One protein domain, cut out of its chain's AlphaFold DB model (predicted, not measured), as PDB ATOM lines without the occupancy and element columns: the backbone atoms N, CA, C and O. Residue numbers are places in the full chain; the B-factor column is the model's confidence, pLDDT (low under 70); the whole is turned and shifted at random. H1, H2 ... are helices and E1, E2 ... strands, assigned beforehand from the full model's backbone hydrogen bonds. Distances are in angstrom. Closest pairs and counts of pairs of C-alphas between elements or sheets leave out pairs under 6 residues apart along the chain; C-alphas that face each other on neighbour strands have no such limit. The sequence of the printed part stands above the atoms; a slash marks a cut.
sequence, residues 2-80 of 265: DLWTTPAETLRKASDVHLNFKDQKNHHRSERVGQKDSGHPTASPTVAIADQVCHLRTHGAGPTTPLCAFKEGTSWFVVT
ATOM      1  N   ASP A   2     -49.714 -20.355  -9.557       87.56
ATOM      2  CA  ASP A   2     -48.910 -21.572  -9.402       87.56
ATOM      3  C   ASP A   2     -48.355 -22.004 -10.768       87.56
ATOM      4  O   ASP A   2     -49.114 -22.344 -11.674       87.56
ATOM      5  N   LEU A   3     -47.031 -21.975 -10.920       86.19
ATOM      6  CA  LEU A   3     -46.340 -22.246 -12.185       86.19
ATOM      7  C   LEU A   3     -46.529 -23.688 -12.687       86.19
ATOM      8  O   LEU A   3     -46.425 -23.930 -13.888       86.19
ATOM      9  N   TRP A   4     -46.815 -24.639 -11.794       84.38
ATOM     10  CA  TRP A   4     -46.877 -26.063 -12.139       84.38
ATOM     11  C   TRP A   4     -48.251 -26.510 -12.623       84.38
ATOM     12  O   TRP A   4     -48.357 -27.406 -13.466       84.38
ATOM     13  N   THR A   5     -49.303 -25.874 -12.120       88.25
ATOM     14  CA  THR A   5     -50.692 -26.249 -12.409       88.25
ATOM     15  C   THR A   5     -51.365 -25.299 -13.396       88.25
ATOM     16  O   THR A   5     -52.238 -25.726 -14.150       88.25
ATOM     17  N   THR A   6     -50.923 -24.040 -13.475       93.38
ATOM     18  CA  THR A   6     -51.523 -23.047 -14.378       93.38
ATOM     19  C   THR A   6     -51.391 -23.480 -15.850       93.38
ATOM     20  O   THR A   6     -50.293 -23.855 -16.270       93.38
ATOM     21  N   PRO A   7     -52.462 -23.438 -16.668       94.12
ATOM     22  CA  PRO A   7     -52.392 -23.769 -18.094       94.12
ATOM     23  C   PRO A   7     -51.385 -22.905 -18.864       94.12
ATOM     24  O   PRO A   7     -51.221 -21.722 -18.566       94.12
ATOM     25  N   ALA A   8     -50.736 -23.477 -19.885       91.75
ATOM     26  CA  ALA A   8     -49.694 -22.799 -20.666       91.75
ATOM     27  C   ALA A   8     -50.171 -21.477 -21.296       91.75
ATOM     28  O   ALA A   8     -49.451 -20.481 -21.276       91.75
ATOM     29  N   GLU A   9     -51.404 -21.441 -21.805       92.00
ATOM     30  CA  GLU A   9     -52.007 -20.229 -22.374       92.00
ATOM     31  C   GLU A   9     -52.159 -19.106 -21.346       92.00
ATOM     32  O   GLU A   9     -51.971 -17.937 -21.670       92.00
ATOM     33  N   THR A  10     -52.473 -19.455 -20.098       93.88
ATOM     34  CA  THR A  10     -52.583 -18.490 -19.001       93.88
ATOM     35  C   THR A  10     -51.203 -18.019 -18.550       93.88
ATOM     36  O   THR A  10     -51.027 -16.828 -18.313       93.88
ATOM     37  N   LEU A  11     -50.205 -18.915 -18.496       92.12
ATOM     38  CA  LEU A  11     -48.817 -18.546 -18.179       92.12
ATOM     39  C   LEU A  11     -48.266 -17.508 -19.167       92.12
ATOM     40  O   LEU A  11     -47.664 -16.524 -18.749       92.12
ATOM     41  N   ARG A  12     -48.512 -17.699 -20.469       89.62
ATOM     42  CA  ARG A  12     -48.044 -16.790 -21.531       89.62
ATOM     43  C   ARG A  12     -48.736 -15.425 -21.542       89.62
ATOM     44  O   ARG A  12     -48.244 -14.516 -22.192       89.62
ATOM     45  N   LYS A  13     -49.854 -15.274 -20.825       91.88
ATOM     46  CA  LYS A  13     -50.583 -14.003 -20.662       91.88
ATOM     47  C   LYS A  13     -50.156 -13.221 -19.414       91.88
ATOM     48  O   LYS A  13     -50.804 -12.237 -19.067       91.88
ATOM     49  N   ALA A  14     -49.117 -13.664 -18.705       93.69
ATOM     50  CA  ALA A  14     -48.616 -12.953 -17.536       93.69
ATOM     51  C   ALA A  14     -48.133 -11.539 -17.910       93.69
ATOM     52  O   ALA A  14     -47.375 -11.365 -18.863       93.69
ATOM     53  N   SER A  15     -48.552 -10.539 -17.127       94.56
ATOM     54  CA  SER A  15     -48.162  -9.127 -17.285       94.56
ATOM     55  C   SER A  15     -46.747  -8.829 -16.802       94.56
ATOM     56  O   SER A  15     -46.131  -7.845 -17.214       94.56
ATOM     57  N   ASP A  16     -46.244  -9.655 -15.891       94.12
ATOM     58  CA  ASP A  16     -44.954  -9.505 -15.244       94.12
ATOM     59  C   ASP A  16     -44.428 -10.860 -14.773       94.12
ATOM     60  O   ASP A  16     -45.170 -11.823 -14.564       94.12
ATOM     61  N   VAL A  17     -43.109 -10.931 -14.640       93.00
ATOM     62  CA  VAL A  17     -42.401 -12.093 -14.124       93.00
ATOM     63  C   VAL A  17     -41.335 -11.643 -13.148       93.00
ATOM     64  O   VAL A  17     -40.693 -10.613 -13.340       93.00
ATOM     65  N   HIS A  18     -41.129 -12.434 -12.098       91.69
ATOM     66  CA  HIS A  18     -40.178 -12.141 -11.040       91.69
ATOM     67  C   HIS A  18     -39.296 -13.351 -10.738       91.69
ATOM     68  O   HIS A  18     -39.793 -14.451 -10.495       91.69
ATOM     69  N   LEU A  19     -37.984 -13.127 -10.681       87.81
ATOM     70  CA  LEU A  19     -36.996 -14.118 -10.269       87.81
ATOM     71  C   LEU A  19     -36.459 -13.772  -8.879       87.81
ATOM     72  O   LEU A  19     -36.137 -12.619  -8.588       87.81
ATOM     73  N   ASN A  20     -36.356 -14.788  -8.020       85.38
ATOM     74  CA  ASN A  20     -35.743 -14.667  -6.699       85.38
ATOM     75  C   ASN A  20     -34.325 -15.239  -6.749       85.38
ATOM     76  O   ASN A  20     -34.139 -16.431  -7.010       85.38
ATOM     77  N   PHE A  21     -33.325 -14.412  -6.456       77.06
ATOM     78  CA  PHE A  21     -31.927 -14.838  -6.444       77.06
ATOM     79  C   PHE A  21     -31.521 -15.267  -5.027       77.06
ATOM     80  O   PHE A  21     -31.582 -14.472  -4.090       77.06
ATOM     81  N   LYS A  22     -31.129 -16.540  -4.854       67.38
ATOM     82  CA  LYS A  22     -30.784 -17.113  -3.535       67.38
ATOM     83  C   LYS A  22     -29.420 -16.650  -3.014       67.38
ATOM     84  O   LYS A  22     -29.323 -16.266  -1.853       67.38
ATOM     85  N   ASP A  23     -28.404 -16.655  -3.879       64.88
ATOM     86  CA  ASP A  23     -27.031 -16.247  -3.571       64.88
ATOM     87  C   ASP A  23     -26.470 -15.347  -4.677       64.88
ATOM     88  O   ASP A  23     -26.764 -15.516  -5.866       64.88
ATOM     89  N   GLN A  24     -25.678 -14.350  -4.276       60.22
ATOM     90  CA  GLN A  24     -25.128 -13.322  -5.159       60.22
ATOM     91  C   GLN A  24     -23.762 -12.844  -4.651       60.22
ATOM     92  O   GLN A  24     -23.504 -12.823  -3.447       60.22
ATOM     93  N   LYS A  25     -22.927 -12.351  -5.577       58.41
ATOM     94  CA  LYS A  25     -21.594 -11.776  -5.310       58.41
ATOM     95  C   LYS A  25     -21.617 -10.594  -4.324       58.41
ATOM     96  O   LYS A  25     -20.612 -10.303  -3.696       58.41
ATOM     97  N   ASN A  26     -22.774  -9.949  -4.166       60.41
ATOM     98  CA  ASN A  26     -22.954  -8.788  -3.295       60.41
ATOM     99  C   ASN A  26     -23.523  -9.142  -1.908       60.41
ATOM    100  O   ASN A  26     -23.869  -8.222  -1.173       60.41
ATOM    101  N   HIS A  27     -23.672 -10.434  -1.573       60.12
ATOM    102  CA  HIS A  27     -24.228 -10.962  -0.311       60.12
ATOM    103  C   HIS A  27     -25.674 -10.555   0.033       60.12
ATOM    104  O   HIS A  27     -26.172 -10.893   1.105       60.12
ATOM    105  N   HIS A  28     -26.387  -9.891  -0.879       61.00
ATOM    106  CA  HIS A  28     -27.818  -9.627  -0.739       61.00
ATOM    107  C   HIS A  28     -28.591 -10.893  -1.124       61.00
ATOM    108  O   HIS A  28     -28.605 -11.296  -2.289       61.00
ATOM    109  N   ARG A  29     -29.186 -11.544  -0.123       62.78
ATOM    110  CA  ARG A  29     -29.984 -12.765  -0.286       62.78
ATOM    111  C   ARG A  29     -31.441 -12.420  -0.581       62.78
ATOM    112  O   ARG A  29     -31.960 -11.427  -0.079       62.78
ATOM    113  N   SER A  30     -32.108 -13.288  -1.340       66.38
ATOM    114  CA  SER A  30     -33.572 -13.307  -1.507       66.38
ATOM    115  C   SER A  30     -34.185 -12.069  -2.162       66.38
ATOM    116  O   SER A  30     -35.382 -11.821  -2.030       66.38
ATOM    117  N   GLU A  31     -33.394 -11.293  -2.894       75.62
ATOM    118  CA  GLU A  31     -33.904 -10.117  -3.583       75.62
ATOM    119  C   GLU A  31     -34.616 -10.532  -4.882       75.62
ATOM    120  O   GLU A  31     -34.120 -11.354  -5.665       75.62
ATOM    121  N   ARG A  32     -35.804  -9.958  -5.079       84.00
ATOM    122  CA  ARG A  32     -36.708 -10.242  -6.187       84.00
ATOM    123  C   ARG A  32     -36.536  -9.189  -7.272       84.00
ATOM    124  O   ARG A  32     -36.793  -8.017  -7.022       84.00
ATOM    125  N   VAL A  33     -36.163  -9.608  -8.475       85.62
ATOM    126  CA  VAL A  33     -36.098  -8.724  -9.651       85.62
ATOM    127  C   VAL A  33     -37.173  -9.159 -10.624       85.62
ATOM    128  O   VAL A  33     -37.318 -10.356 -10.873       85.62
ATOM    129  N   GLY A  34     -37.942  -8.205 -11.138       89.75
ATOM    130  CA  GLY A  34     -38.977  -8.489 -12.121       89.75
ATOM    131  C   GLY A  34     -38.868  -7.638 -13.367       89.75
ATOM    132  O   GLY A  34     -38.249  -6.576 -13.362       89.75
ATOM    133  N   GLN A  35     -39.487  -8.137 -14.425       90.38
ATOM    134  CA  GLN A  35     -39.693  -7.420 -15.672       90.38
ATOM    135  C   GLN A  35     -41.142  -7.602 -16.114       90.38
ATOM    136  O   GLN A  35     -41.754  -8.643 -15.861       90.38
ATOM    137  N   LYS A  36     -41.681  -6.570 -16.761       93.94
ATOM    138  CA  LYS A  36     -43.002  -6.622 -17.383       93.94
ATOM    139  C   LYS A  36     -42.921  -7.233 -18.772       93.94
ATOM    140  O   LYS A  36     -41.851  -7.272 -19.379       93.94
ATOM    141  N   ASP A  37     -44.068  -7.684 -19.255       93.44
ATOM    142  CA  ASP A  37     -44.242  -8.041 -20.652       93.44
ATOM    143  C   ASP A  37     -43.834  -6.865 -21.557       93.44
ATOM    144  O   ASP A  37     -44.251  -5.725 -21.338       93.44
ATOM    145  N   SER A  38     -42.996  -7.146 -22.556       90.56
ATOM    146  CA  SER A  38     -42.607  -6.163 -23.574       90.56
ATOM    147  C   SER A  38     -43.566  -6.140 -24.765       90.56
ATOM    148  O   SER A  38     -43.420  -5.295 -25.645       90.56
ATOM    149  N   GLY A  39     -44.504  -7.091 -24.841       91.38
ATOM    150  CA  GLY A  39     -45.355  -7.326 -26.006       91.38
ATOM    151  C   GLY A  39     -44.632  -8.014 -27.170       91.38
ATOM    152  O   GLY A  39     -45.264  -8.329 -28.178       91.38
ATOM    153  N   HIS A  40     -43.320  -8.274 -27.061       89.44
ATOM    154  CA  HIS A  40     -42.572  -8.969 -28.109       89.44
ATOM    155  C   HIS A  40     -42.859 -10.479 -28.069       89.44
ATOM    156  O   HIS A  40     -42.699 -11.091 -27.010       89.44
ATOM    157  N   PRO A  41     -43.182 -11.127 -29.206       84.31
ATOM    158  CA  PRO A  41     -43.642 -12.518 -29.233       84.31
ATOM    159  C   PRO A  41     -42.626 -13.528 -28.688       84.31
ATOM    160  O   PRO A  41     -43.019 -14.577 -28.199       84.31
ATOM    161  N   THR A  42     -41.325 -13.231 -28.774       77.50
ATOM    162  CA  THR A  42     -40.247 -14.148 -28.346       77.50
ATOM    163  C   THR A  42     -39.196 -13.512 -27.436       77.50
ATOM    164  O   THR A  42     -38.396 -14.218 -26.833       77.50
ATOM    165  N   ALA A  43     -39.191 -12.182 -27.318       82.31
ATOM    166  CA  ALA A  43     -38.210 -11.422 -26.531       82.31
ATOM    167  C   ALA A  43     -38.877 -10.722 -25.341       82.31
ATOM    168  O   ALA A  43     -38.303  -9.827 -24.723       82.31
ATOM    169  N   SER A  44     -40.111 -11.122 -25.033       89.50
ATOM    170  CA  SER A  44     -40.755 -10.765 -23.784       89.50
ATOM    171  C   SER A  44     -40.251 -11.682 -22.669       89.50
ATOM    172  O   SER A  44     -40.251 -12.906 -22.835       89.50
ATOM    173  N   PRO A  45     -39.840 -11.127 -21.517       90.06
ATOM    174  CA  PRO A  45     -39.387 -11.932 -20.391       90.06
ATOM    175  C   PRO A  45     -40.511 -12.800 -19.823       90.06
ATOM    176  O   PRO A  45     -40.246 -13.908 -19.360       90.06
ATOM    177  N   THR A  46     -41.766 -12.347 -19.879       92.88
ATOM    178  CA  THR A  46     -42.907 -13.138 -19.398       92.88
ATOM    179  C   THR A  46     -43.148 -14.340 -20.305       92.88
ATOM    180  O   THR A  46     -43.282 -15.458 -19.806       92.88
ATOM    181  N   VAL A  47     -43.092 -14.141 -21.626       89.69
ATOM    182  CA  VAL A  47     -43.230 -15.218 -22.615       89.69
ATOM    183  C   VAL A  47     -42.069 -16.205 -22.521       89.69
ATOM    184  O   VAL A  47     -42.307 -17.404 -22.396       89.69
ATOM    185  N   ALA A  48     -40.824 -15.724 -22.478       90.31
ATOM    186  CA  ALA A  48     -39.642 -16.581 -22.397       90.31
ATOM    187  C   ALA A  48     -39.648 -17.471 -21.141       90.31
ATOM    188  O   ALA A  48     -39.340 -18.662 -21.207       90.31
ATOM    189  N   ILE A  49     -40.040 -16.921 -19.987       91.81
ATOM    190  CA  ILE A  49     -40.134 -17.696 -18.744       91.81
ATOM    191  C   ILE A  49     -41.322 -18.662 -18.788       91.81
ATOM    192  O   ILE A  49     -41.187 -19.801 -18.338       91.81
ATOM    193  N   ALA A  50     -42.464 -18.252 -19.346       93.62
ATOM    194  CA  ALA A  50     -43.612 -19.135 -19.523       93.62
ATOM    195  C   ALA A  50     -43.265 -20.339 -20.412       93.62
ATOM    196  O   ALA A  50     -43.577 -21.475 -20.049       93.62
ATOM    197  N   ASP A  51     -42.573 -20.111 -21.529       91.50
ATOM    198  CA  ASP A  51     -42.122 -21.170 -22.430       91.50
ATOM    199  C   ASP A  51     -41.111 -22.096 -21.762       91.50
ATOM    200  O   ASP A  51     -41.236 -23.316 -21.878       91.50
ATOM    201  N   GLN A  52     -40.183 -21.548 -20.977       92.88
ATOM    202  CA  GLN A  52     -39.231 -22.355 -20.225       92.88
ATOM    203  C   GLN A  52     -39.920 -23.230 -19.165       92.88
ATOM    204  O   GLN A  52     -39.615 -24.415 -19.036       92.88
ATOM    205  N   VAL A  53     -40.902 -22.691 -18.435       93.50
ATOM    206  CA  VAL A  53     -41.718 -23.479 -17.495       93.50
ATOM    207  C   VAL A  53     -42.498 -24.567 -18.236       93.50
ATOM    208  O   VAL A  53     -42.549 -25.708 -17.776       93.50
ATOM    209  N   CYS A  54     -43.079 -24.252 -19.395       92.81
ATOM    210  CA  CYS A  54     -43.779 -25.238 -20.215       92.81
ATOM    211  C   CYS A  54     -42.835 -26.341 -20.704       92.81
ATOM    212  O   CYS A  54     -43.192 -27.510 -20.597       92.81
ATOM    213  N   HIS A  55     -41.627 -25.996 -21.161       92.38
ATOM    214  CA  HIS A  55     -40.591 -26.956 -21.544       92.38
ATOM    215  C   HIS A  55     -40.255 -27.900 -20.382       92.38
ATOM    216  O   HIS A  55     -40.276 -29.118 -20.544       92.38
ATOM    217  N   LEU A  56     -40.012 -27.360 -19.187       93.75
ATOM    218  CA  LEU A  56     -39.720 -28.171 -18.007       93.75
ATOM    219  C   LEU A  56     -40.871 -29.136 -17.682       93.75
ATOM    220  O   LEU A  56     -40.636 -30.322 -17.443       93.75
ATOM    221  N   ARG A  57     -42.120 -28.662 -17.743       93.12
ATOM    222  CA  ARG A  57     -43.315 -29.483 -17.491       93.12
ATOM    223  C   ARG A  57     -43.475 -30.610 -18.507       93.12
ATOM    224  O   ARG A  57     -43.680 -31.752 -18.103       93.12
ATOM    225  N   THR A  58     -43.355 -30.318 -19.802       93.38
ATOM    226  CA  THR A  58     -43.525 -31.324 -20.865       93.38
ATOM    227  C   THR A  58     -42.454 -32.411 -20.823       93.38
ATOM    228  O   THR A  58     -42.712 -33.533 -21.245       93.38
ATOM    229  N   HIS A  59     -41.284 -32.111 -20.255       93.25
ATOM    230  CA  HIS A  59     -40.171 -33.053 -20.130       93.25
ATOM    231  C   HIS A  59     -40.112 -33.773 -18.769       93.25
ATOM    232  O   HIS A  59     -39.180 -34.552 -18.532       93.25
ATOM    233  N   GLY A  60     -41.110 -33.557 -17.901       92.19
ATOM    234  CA  GLY A  60     -41.240 -34.221 -16.602       92.19
ATOM    235  C   GLY A  60     -40.272 -33.703 -15.537       92.19
ATOM    236  O   GLY A  60     -39.828 -34.476 -14.690       92.19
ATOM    237  N   ALA A  61     -39.896 -32.421 -15.593       92.12
ATOM    238  CA  ALA A  61     -39.074 -31.794 -14.562       92.12
ATOM    239  C   ALA A  61     -39.776 -31.808 -13.196       92.12
ATOM    240  O   ALA A  61     -40.985 -31.588 -13.100       92.12
ATOM    241  N   GLY A  62     -39.002 -32.013 -12.130       85.94
ATOM    242  CA  GLY A  62     -39.500 -31.900 -10.763       85.94
ATOM    243  C   GLY A  62     -39.565 -30.440 -10.285       85.94
ATOM    244  O   GLY A  62     -38.908 -29.572 -10.861       85.94
ATOM    245  N   PRO A  63     -40.270 -30.150  -9.174       83.81
ATOM    246  CA  PRO A  63     -40.390 -28.794  -8.621       83.81
ATOM    247  C   PRO A  63     -39.065 -28.127  -8.226       83.81
ATOM    248  O   PRO A  63     -38.993 -26.908  -8.084       83.81
ATOM    249  N   THR A  64     -38.020 -28.925  -8.006       87.25
ATOM    250  CA  THR A  64     -36.676 -28.472  -7.628       87.25
ATOM    251  C   THR A  64     -35.738 -28.312  -8.822       87.25
ATOM    252  O   THR A  64     -34.612 -27.844  -8.639       87.25
ATOM    253  N   THR A  65     -36.172 -28.682 -10.032       90.56
ATOM    254  CA  THR A  65     -35.365 -28.540 -11.244       90.56
ATOM    255  C   THR A  65     -35.069 -27.056 -11.493       90.56
ATOM    256  O   THR A  65     -35.991 -26.237 -11.475       90.56
ATOM    257  N   PRO A  66     -33.797 -26.673 -11.718       90.25
ATOM    258  CA  PRO A  66     -33.446 -25.287 -12.002       90.25
ATOM    259  C   PRO A  66     -34.174 -24.755 -13.236       90.25
ATOM    260  O   PRO A  66     -34.296 -25.454 -14.240       90.25
ATOM    261  N   LEU A  67     -34.578 -23.483 -13.204       89.25
ATOM    262  CA  LEU A  67     -35.234 -22.846 -14.349       89.25
ATOM    263  C   LEU A  67     -34.350 -22.852 -15.604       89.25
ATOM    264  O   LEU A  67     -34.859 -22.937 -16.711       89.25
ATOM    265  N   CYS A  68     -33.029 -22.804 -15.433       89.94
ATOM    266  CA  CYS A  68     -32.045 -22.885 -16.508       89.94
ATOM    267  C   CYS A  68     -31.702 -24.324 -16.938       89.94
ATOM    268  O   CYS A  68     -30.677 -24.526 -17.584       89.94
ATOM    269  N   ALA A  69     -32.488 -25.331 -16.554       93.38
ATOM    270  CA  ALA A  69     -32.294 -26.697 -17.025       93.38
ATOM    271  C   ALA A  69     -33.028 -26.947 -18.348       93.38
ATOM    272  O   ALA A  69     -34.067 -26.353 -18.618       93.38
ATOM    273  N   PHE A  70     -32.515 -27.867 -19.152       93.12
ATOM    274  CA  PHE A  70     -33.197 -28.376 -20.338       93.12
ATOM    275  C   PHE A  70     -32.920 -29.870 -20.488       93.12
ATOM    276  O   PHE A  70     -31.974 -30.399 -19.893       93.12
ATOM    277  N   LYS A  71     -33.763 -30.557 -21.256       93.06
ATOM    278  CA  LYS A  71     -33.614 -31.988 -21.517       93.06
ATOM    279  C   LYS A  71     -33.245 -32.222 -22.975       93.06
ATOM    280  O   LYS A  71     -33.917 -31.716 -23.867       93.06
ATOM    281  N   GLU A  72     -32.209 -33.021 -23.202       88.75
ATOM    282  CA  GLU A  72     -31.813 -33.498 -24.527       88.75
ATOM    283  C   GLU A  72     -31.817 -35.031 -24.508       88.75
ATOM    284  O   GLU A  72     -31.130 -35.674 -23.707       88.75
ATOM    285  N   GLY A  73     -32.675 -35.628 -25.341       89.06
ATOM    286  CA  GLY A  73     -32.971 -37.057 -25.279       89.06
ATOM    287  C   GLY A  73     -33.494 -37.466 -23.897       89.06
ATOM    288  O   GLY A  73     -34.546 -37.012 -23.440       89.06
ATOM    289  N   THR A  74     -32.760 -38.342 -23.216       89.69
ATOM    290  CA  THR A  74     -33.091 -38.815 -21.864       89.69
ATOM    291  C   THR A  74     -32.357 -38.057 -20.756       89.69
ATOM    292  O   THR A  74     -32.706 -38.228 -19.586       89.69
ATOM    293  N   SER A  75     -31.398 -37.196 -21.105       92.88
ATOM    294  CA  SER A  75     -30.474 -36.560 -20.166       92.88
ATOM    295  C   SER A  75     -30.865 -35.120 -19.846       92.88
ATOM    296  O   SER A  75     -31.318 -34.368 -20.709       92.88
ATOM    297  N   TRP A  76     -30.666 -34.731 -18.587       94.06
ATOM    298  CA  TRP A  76     -30.859 -33.362 -18.114       94.06
ATOM    299  C   TRP A  76     -29.542 -32.595 -18.108       94.06
ATOM    300  O   TRP A  76     -28.528 -33.088 -17.614       94.06
ATOM    301  N   PHE A  77     -29.598 -31.355 -18.575       93.31
ATOM    302  CA  PHE A  77     -28.476 -30.430 -18.604       93.31
ATOM    303  C   PHE A  77     -28.871 -29.109 -17.950       93.31
ATOM    304  O   PHE A  77     -30.044 -28.740 -17.916       93.31
ATOM    305  N   VAL A  78     -27.881 -28.382 -17.441       93.00
ATOM    306  CA  VAL A  78     -28.043 -27.003 -16.971       93.00
ATOM    307  C   VAL A  78     -27.328 -26.092 -17.954       93.00
ATOM    308  O   VAL A  78     -26.174 -26.346 -18.299       93.00
ATOM    309  N   VAL A  79     -28.002 -25.031 -18.399       89.31
ATOM    310  CA  VAL A  79     -27.431 -24.051 -19.326       89.31
ATOM    311  C   VAL A  79     -26.161 -23.457 -18.724       89.31
ATOM    312  O   VAL A  79     -26.169 -22.863 -17.643       89.31
ATOM    313  N   THR A  80     -25.057 -23.604 -19.453       90.69
ATOM    314  CA  THR A  80     -23.748 -23.063 -19.075       90.69
ATOM    315  C   THR A  80     -23.412 -21.807 -19.876       90.69
ATOM    316  O   THR A  80     -23.930 -21.576 -20.969       90.69
TER     317      THR A  80
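AT A GLANCE: This is residues 2 to 80 of the 265 residues of an uncharacterized protein of Thalassiosira oceanica (UniProt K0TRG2). One helix, H2, runs between two separate two-stranded hairpins: the longer, E1 and E2, meets its beginning and slants away from it as one arm of an open V, while the small hairpin of E3 and E4 packs through E3 by its far end. The short helix H1 packs on the side of H2. The 79 printed residues have two named helices and four named strands in the order H1 E1 E2 H2 E3 E4, mixed in class, with under half of the residues in named elements. Both sheets are antiparallel; the whole is only just compact, close to loose, with a radius of gyration of the C-alphas of 13.6 A and spans of 37 by 30 by 22 A.

HOW THE PARTS SIT: H1, residues 8 to 11, and H2, residues 45 to 58, touch, closest at the C-alphas of Leu 11 and Ala 50, 5.4 A apart. E1, residues 16 to 21, and E2, residues 31 to 36, form a hairpin at 157 degrees, with N 19 and O 33 within hydrogen-bond range at 2.9 A. The closest C-alphas of E1 and H2 are those of Val 17 and Thr 46, 5.4 A. In H2 every O i to N i+4 pair is within hydrogen-bond range; H1 is too short for one. E3, residues 69 to 72, comes nearest H2 at the C-alphas of Phe 70 and Leu 56, 6.9 A. E3 and E4, residues 75 to 78, form a hairpin at 147 degrees, with N 70 and O 77 at 2.9 A. H2 and E4 are apart.

IN THESE COORDINATES: H1 begins at C-alpha 8 (-49.694, -22.799, -20.666) and is 5.0 A long. E1 measures 16.6 A, E2 16.9 A and H2 19.8 A. E3 measures 10.1 A and E4 10.4 A, ending at C-alpha 78 (-28.043, -27.003, -16.971).

THE WHOLE: The farthest C-alphas, of Asn 26 and Gly 73, are 37.2 A apart. The printed part has no cut and no long link. Mean pLDDT of the printed part is 86.9; residues 22 to 30 are under 70.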